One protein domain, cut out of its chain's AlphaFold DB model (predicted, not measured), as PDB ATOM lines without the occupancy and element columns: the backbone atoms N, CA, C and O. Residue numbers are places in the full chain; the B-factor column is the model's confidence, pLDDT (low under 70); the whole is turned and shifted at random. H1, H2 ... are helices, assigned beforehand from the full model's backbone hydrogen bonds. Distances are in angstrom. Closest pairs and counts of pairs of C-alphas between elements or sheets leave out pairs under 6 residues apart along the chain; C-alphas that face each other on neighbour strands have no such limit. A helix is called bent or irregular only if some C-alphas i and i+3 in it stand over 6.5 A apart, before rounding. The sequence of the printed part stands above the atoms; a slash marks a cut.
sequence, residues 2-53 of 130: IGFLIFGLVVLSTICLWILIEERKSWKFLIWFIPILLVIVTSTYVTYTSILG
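Overview. This is residues 2 to 53 of the 130 residues of an uncharacterized protein of Marine Group I thaumarchaeote (UniProt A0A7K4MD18). Two long helices, H2 and H1, run side by side in opposite directions as a narrow, loose U, with a tight link across one end and both ends of the printed part at the open end. The two arms are near each other without coming close enough to touch. The printed part has 52 residues with two named helices, H1 then H2 along the chain, and no named strand; its class is all helix. It is loose, with a radius of gyration of the C-alphas of 13.2 A, and its outline is a rod spanning 42 by 19 by 6 A.

Along the chain. Begin with the longest helix, H2, residues 27 to 51: find C-alpha 27 at (-43.596, 13.991, 42.703), from which it runs 36.6 A to C-alpha 51 at (-24.525, -12.764, 26.637). Then look at H1, residues 2 to 22, which runs 30.4 A from C-alpha 2 at (-17.515, -7.417, 32.075) to C-alpha 22. Neither helix is bent.

Arrangement. Compare the N-to-C directions: H2 has components 0.48, -0.79 and -0.37, and H1 has -0.54, 0.72 and 0.44. H1 and H2 are near each other, with 11 pairs of C-alphas within 10 A, the closest at 8.5 A. Residues 10 to 15 of H1 and residues 38 to 43 of H2 stand free, as do residues 21 to 28. In H1 every O i to N i+4 pair is within hydrogen-bond range; in H2, 20 of 21 are.

Size, cuts and confidence. The two C-alphas farthest apart, those of Lys 25 and Gly 53, are 42.7 A apart, while the first and last printed C-alphas, of Ile 2 and Gly 53, are 14.4 A apart. The printed part has no cut. The link from H1 to H2, residues 23 to 26, is tight. The mean pLDDT of the printed part is 76.6; look for values under 70 at residues 2 to 3, 24 to 26, 46 and 48 to 53 of this model.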
ATOM      1  N   ILE A   2     -16.938  -7.592  30.724       67.69
ATOM      2  CA  ILE A   2     -17.515  -7.417  32.075       67.69
ATOM      3  C   ILE A   2     -17.082  -6.110  32.773       67.69
ATOM      4  O   ILE A   2     -17.888  -5.475  33.441       67.69
ATOM      5  N   GLY A   3     -15.843  -5.649  32.551       68.25
ATOM      6  CA  GLY A   3     -15.343  -4.394  33.128       68.25
ATOM      7  C   GLY A   3     -16.118  -3.150  32.673       68.25
ATOM      8  O   GLY A   3     -16.396  -2.283  33.491       68.25
ATOM      9  N   PHE A   4     -16.546  -3.096  31.406       74.50
ATOM     10  CA  PHE A   4     -17.395  -2.007  30.900       74.50
ATOM     11  C   PHE A   4     -18.805  -2.047  31.501       74.50
ATOM     12  O   PHE A   4     -19.378  -0.997  31.766       74.50
ATOM     13  N   LEU A   5     -19.341  -3.244  31.761       74.94
ATOM     14  CA  LEU A   5     -20.621  -3.427  32.453       74.94
ATOM     15  C   LEU A   5     -20.556  -2.926  33.897       74.94
ATOM     16  O   LEU A   5     -21.412  -2.157  34.317       74.94
ATOM     17  N   ILE A   6     -19.515  -3.321  34.636       78.50
ATOM     18  CA  ILE A   6     -19.304  -2.895  36.024       78.50
ATOM     19  C   ILE A   6     -19.110  -1.379  36.081       78.50
ATOM     20  O   ILE A   6     -19.762  -0.703  36.873       78.50
ATOM     21  N   PHE A   7     -18.273  -0.829  35.201       79.88
ATOM     22  CA  PHE A   7     -18.057   0.611  35.104       79.88
ATOM     23  C   PHE A   7     -19.352   1.366  34.771       79.88
ATOM     24  O   PHE A   7     -19.687   2.341  35.440       79.88
ATOM     25  N   GLY A   8     -20.128   0.877  33.797       84.12
ATOM     26  CA  GLY A   8     -21.427   1.448  33.439       84.12
ATOM     27  C   GLY A   8     -22.431   1.411  34.591       84.12
ATOM     28  O   GLY A   8     -23.133   2.395  34.812       84.12
ATOM     29  N   LEU A   9     -22.462   0.327  35.372       82.69
ATOM     30  CA  LEU A   9     -23.336   0.198  36.539       82.69
ATOM     31  C   LEU A   9     -22.947   1.175  37.658       82.69
ATOM     32  O   LEU A   9     -23.823   1.784  38.267       82.69
ATOM     33  N   VAL A  10     -21.645   1.357  37.906       87.12
ATOM     34  CA  VAL A  10     -21.138   2.323  38.895       87.12
ATOM     35  C   VAL A  10     -21.510   3.748  38.490       87.12
ATOM     36  O   VAL A  10     -22.084   4.480  39.295       87.12
ATOM     37  N   VAL A  11     -21.270   4.122  37.230       87.50
ATOM     38  CA  VAL A  11     -21.638   5.447  36.705       87.50
ATOM     39  C   VAL A  11     -23.154   5.655  36.772       87.50
ATOM     40  O   VAL A  11     -23.613   6.664  37.309       87.50
ATOM     41  N   LEU A  12     -23.952   4.681  36.325       85.75
ATOM     42  CA  LEU A  12     -25.414   4.746  36.388       85.75
ATOM     43  C   LEU A  12     -25.918   4.897  37.829       85.75
ATOM     44  O   LEU A  12     -26.810   5.706  38.082       85.75
ATOM     45  N   SER A  13     -25.334   4.157  38.773       84.94
ATOM     46  CA  SER A  13     -25.672   4.243  40.194       84.94
ATOM     47  C   SER A  13     -25.380   5.635  40.752       84.94
ATOM     48  O   SER A  13     -26.253   6.217  41.395       84.94
ATOM     49  N   THR A  14     -24.215   6.216  40.442       89.56
ATOM     50  CA  THR A  14     -23.876   7.583  40.878       89.56
ATOM     51  C   THR A  14     -24.823   8.636  40.305       89.56
ATOM     52  O   THR A  14     -25.278   9.503  41.047       89.56
ATOM     53  N   ILE A  15     -25.196   8.524  39.024       86.75
ATOM     54  CA  ILE A  15     -26.153   9.433  38.378       86.75
ATOM     55  C   ILE A  15     -27.541   9.282  39.006       86.75
ATOM     56  O   ILE A  15     -28.166  10.283  39.344       86.75
ATOM     57  N   CYS A  16     -28.016   8.050  39.221       82.50
ATOM     58  CA  CYS A  16     -29.303   7.803  39.879       82.50
ATOM     59  C   CYS A  16     -29.331   8.375  41.300       82.50
ATOM     60  O   CYS A  16     -30.337   8.944  41.716       82.50
ATOM     61  N   LEU A  17     -28.233   8.246  42.048       83.00
ATOM     62  CA  LEU A  17     -28.146   8.789  43.400       83.00
ATOM     63  C   LEU A  17     -28.184  10.321  43.385       83.00
ATOM     64  O   LEU A  17     -28.917  10.923  44.166       83.00
ATOM     65  N   TRP A  18     -27.431  10.938  42.470       84.62
ATOM     66  CA  TRP A  18     -27.410  12.388  42.286       84.62
ATOM     67  C   TRP A  18     -28.807  12.930  41.975       84.62
ATOM     68  O   TRP A  18     -29.306  13.828  42.653       84.62
ATOM     69  N   ILE A  19     -29.480  12.315  41.002       81.19
ATOM     70  CA  ILE A  19     -30.805  12.733  40.544       81.19
ATOM     71  C   ILE A  19     -31.863  12.573  41.649       81.19
ATOM     72  O   ILE A  19     -32.731  13.429  41.797       81.19
ATOM     73  N   LEU A  20     -31.768  11.522  42.474       79.25
ATOM     74  CA  LEU A  20     -32.666  11.298  43.614       79.25
ATOM     75  C   LEU A  20     -32.476  12.327  44.734       79.25
ATOM     76  O   LEU A  20     -33.425  12.622  45.465       79.25
ATOM     77  N   ILE A  21     -31.261  12.852  44.902       80.62
ATOM     78  CA  ILE A  21     -30.968  13.893  45.891       80.62
ATOM     79  C   ILE A  21     -31.523  15.238  45.418       80.62
ATOM     80  O   ILE A  21     -32.161  15.936  46.207       80.62
ATOM     81  N   GLU A  22     -31.320  15.578  44.145       79.31
ATOM     82  CA  GLU A  22     -31.675  16.884  43.583       79.31
ATOM     83  C   GLU A  22     -33.185  17.034  43.326       79.31
ATOM     84  O   GLU A  22     -33.804  18.002  43.767       79.31
ATOM     85  N   GLU A  23     -33.825  16.025  42.730       72.00
ATOM     86  CA  GLU A  23     -35.262  16.031  42.404       72.00
ATOM     87  C   GLU A  23     -36.133  15.384  43.506       72.00
ATOM     88  O   GLU A  23     -37.290  15.031  43.277       72.00
ATOM     89  N   ARG A  24     -35.643  15.271  44.755       67.69
ATOM     90  CA  ARG A  24     -36.408  14.694  45.890       67.69
ATOM     91  C   ARG A  24     -37.807  15.315  46.055       67.69
ATOM     92  O   ARG A  24     -38.723  14.675  46.569       67.69
ATOM     93  N   LYS A  25     -37.969  16.589  45.686       66.69
ATOM     94  CA  LYS A  25     -39.166  17.393  45.977       66.69
ATOM     95  C   LYS A  25     -40.267  17.287  44.910       66.69
ATOM     96  O   LYS A  25     -41.403  17.677  45.176       66.69
ATOM     97  N   SER A  26     -39.973  16.774  43.718       68.06
ATOM     98  CA  SER A  26     -40.905  16.739  42.586       68.06
ATOM     99  C   SER A  26     -41.560  15.357  42.454       68.06
ATOM    100  O   SER A  26     -41.008  14.404  41.914       68.06
ATOM    101  N   TRP A  27     -42.822  15.236  42.880       70.31
ATOM    102  CA  TRP A  27     -43.596  13.991  42.703       70.31
ATOM    103  C   TRP A  27     -43.641  13.551  41.222       70.31
ATOM    104  O   TRP A  27     -43.493  12.373  40.899       70.31
ATOM    105  N   LYS A  28     -43.747  14.505  40.289       79.19
ATOM    106  CA  LYS A  28     -43.772  14.224  38.841       79.19
ATOM    107  C   LYS A  28     -42.521  13.480  38.352       79.19
ATOM    108  O   LYS A  28     -42.641  12.632  37.472       79.19
ATOM    109  N   PHE A  29     -41.360  13.761  38.942       77.50
ATOM    110  CA  PHE A  29     -40.105  13.095  38.610       77.50
ATOM    111  C   PHE A  29     -40.087  11.653  39.089       77.50
ATOM    112  O   PHE A  29     -39.774  10.755  38.314       77.50
ATOM    113  N   LEU A  30     -40.517  11.409  40.329       76.75
ATOM    114  CA  LEU A  30     -40.583  10.060  40.886       76.75
ATOM    115  C   LEU A  30     -41.478   9.136  40.040       76.75
ATOM    116  O   LEU A  30     -41.118   7.988  39.785       76.75
ATOM    117  N   ILE A  31     -42.605   9.657  39.542       83.06
ATOM    118  CA  ILE A  31     -43.531   8.924  38.662       83.06
ATOM    119  C   ILE A  31     -42.892   8.535  37.326       83.06
ATOM    120  O   ILE A  31     -43.214   7.476  36.797       83.06
ATOM    121  N   TRP A  32     -42.008   9.365  36.773       83.00
ATOM    122  CA  TRP A  32     -41.352   9.103  35.487       83.00
ATOM    123  C   TRP A  32     -40.055   8.302  35.622       83.00
ATOM    124  O   TRP A  32     -39.735   7.480  34.766       83.00
ATOM    125  N   PHE A  33     -39.319   8.506  36.711       83.19
ATOM    126  CA  PHE A  33     -38.032   7.871  36.956       83.19
ATOM    127  C   PHE A  33     -38.171   6.375  37.249       83.19
ATOM    128  O   PHE A  33     -37.432   5.572  36.688       83.19
ATOM    129  N   ILE A  34     -39.149   5.988  38.076       82.00
ATOM    130  CA  ILE A  34     -39.404   4.582  38.423       82.00
ATOM    131  C   ILE A  34     -39.631   3.700  37.177       82.00
ATOM    132  O   ILE A  34     -38.925   2.696  37.042       82.00
ATOM    133  N   PRO A  35     -40.554   4.025  36.248       85.88
ATOM    134  CA  PRO A  35     -40.778   3.190  35.071       85.88
ATOM    135  C   PRO A  35     -39.573   3.181  34.128       85.88
ATOM    136  O   PRO A  35     -39.230   2.121  33.606       85.88
ATOM    137  N   ILE A  36     -38.880   4.312  33.952       85.62
ATOM    138  CA  ILE A  36     -37.642   4.370  33.157       85.62
ATOM    139  C   ILE A  36     -36.570   3.442  33.731       85.62
ATOM    140  O   ILE A  36     -35.971   2.658  32.994       85.62
ATOM    141  N   LEU A  37     -36.358   3.484  35.047       83.56
ATOM    142  CA  LEU A  37     -35.363   2.653  35.712       83.56
ATOM    143  C   LEU A  37     -35.722   1.168  35.581       83.56
ATOM    144  O   LEU A  37     -34.852   0.351  35.285       83.56
ATOM    145  N   LEU A  38     -37.005   0.821  35.705       84.56
ATOM    146  CA  LEU A  38     -37.490  -0.548  35.530       84.56
ATOM    147  C   LEU A  38     -37.242  -1.072  34.103       84.56
ATOM    148  O   LEU A  38     -36.795  -2.208  33.929       84.56
ATOM    149  N   VAL A  39     -37.453  -0.242  33.079       87.56
ATOM    150  CA  VAL A  39     -37.151  -0.593  31.678       87.56
ATOM    151  C   VAL A  39     -35.647  -0.798  31.465       87.56
ATOM    152  O   VAL A  39     -35.234  -1.758  30.815       87.56
ATOM    153  N   ILE A  40     -34.804   0.056  32.047       82.94
ATOM    154  CA  ILE A  40     -33.342  -0.072  31.936       82.94
ATOM    155  C   ILE A  40     -32.850  -1.356  32.615       82.94
ATOM    156  O   ILE A  40     -32.037  -2.087  32.042       82.94
ATOM    157  N   VAL A  41     -33.359  -1.664  33.812       79.31
ATOM    158  CA  VAL A  41     -32.981  -2.871  34.563       79.31
ATOM    159  C   VAL A  41     -33.424  -4.132  33.827       79.31
ATOM    160  O   VAL A  41     -32.622  -5.049  33.661       79.31
ATOM    161  N   THR A  42     -34.662  -4.173  33.327       78.50
ATOM    162  CA  THR A  42     -35.162  -5.325  32.557       78.50
ATOM    163  C   THR A  42     -34.376  -5.525  31.262       78.50
ATOM    164  O   THR A  42     -33.961  -6.646  30.973       78.50
ATOM    165  N   SER A  43     -34.069  -4.454  30.527       76.75
ATOM    166  CA  SER A  43     -33.232  -4.516  29.321       76.75
ATOM    167  C   SER A  43     -31.816  -5.032  29.615       76.75
ATOM    168  O   SER A  43     -31.305  -5.916  28.921       76.75
ATOM    169  N   THR A  44     -31.195  -4.544  30.694       77.12
ATOM    170  CA  THR A  44     -29.854  -4.983  31.116       77.12
ATOM    171  C   THR A  44     -29.865  -6.451  31.539       77.12
ATOM    172  O   THR A  44     -28.968  -7.199  31.156       77.12
ATOM    173  N   TYR A  45     -30.897  -6.889  32.266       70.00
ATOM    174  CA  TYR A  45     -31.071  -8.284  32.670       70.00
ATOM    175  C   TYR A  45     -31.201  -9.213  31.457       70.00
ATOM    176  O   TYR A  45     -30.452 -10.182  31.351       70.00
ATOM    177  N   VAL A  46     -32.070  -8.878  30.495       67.56
ATOM    178  CA  VAL A  46     -32.248  -9.658  29.254       67.56
ATOM    179  C   VAL A  46     -30.947  -9.727  28.450       67.56
ATOM    180  O   VAL A  46     -30.566 -10.788  27.943       67.56
ATOM    181  N   THR A  47     -30.230  -8.608  28.365       70.44
ATOM    182  CA  THR A  47     -28.935  -8.536  27.679       70.44
ATOM    183  C   THR A  47     -27.890  -9.408  28.377       70.44
ATOM    184  O   THR A  47     -27.193 -10.177  27.721       70.44
ATOM    185  N   TYR A  48     -27.820  -9.362  29.710       63.00
ATOM    186  CA  TYR A  48     -26.915 -10.190  30.507       63.00
ATOM    187  C   TYR A  48     -27.213 -11.687  30.341       63.00
ATOM    188  O   TYR A  48     -26.299 -12.463  30.060       63.00
ATOM    189  N   THR A  49     -28.488 -12.090  30.400       60.91
ATOM    190  CA  THR A  49     -28.896 -13.486  30.165       60.91
ATOM    191  C   THR A  49     -28.580 -13.961  28.745       60.91
ATOM    192  O   THR A  49     -28.231 -15.123  28.555       60.91
ATOM    193  N   SER A  50     -28.639 -13.060  27.757       56.50
ATOM    194  CA  SER A  50     -28.327 -13.375  26.357       56.50
ATOM    195  C   SER A  50     -26.823 -13.539  26.119       56.50
ATOM    196  O   SER A  50     -26.412 -14.425  25.376       56.50
ATOM    197  N   ILE A  51     -25.993 -12.710  26.765       61.06
ATOM    198  CA  ILE A  51     -24.525 -12.764  26.637       61.06
ATOM    199  C   ILE A  51     -23.945 -13.991  27.346       61.06
ATOM    200  O   ILE A  51     -22.975 -14.571  26.867       61.06
ATOM    201  N   LEU A  52     -24.539 -14.410  28.466       54.69
ATOM    202  CA  LEU A  52     -24.107 -15.602  29.199       54.69
ATOM    203  C   LEU A  52     -24.440 -16.922  28.490       54.69
ATOM    204  O   LEU A  52     -23.998 -17.972  28.948       54.69
ATOM    205  N   GLY A  53     -25.198 -16.892  27.387       46.62
ATOM    206  CA  GLY A  53     -25.515 -18.095  26.617       46.62
ATOM    207  C   GLY A  53     -26.306 -19.133  27.417       46.62
ATOM    208  O   GLY A  53     -26.218 -20.327  27.120       46.62
TER     209      GLY A  53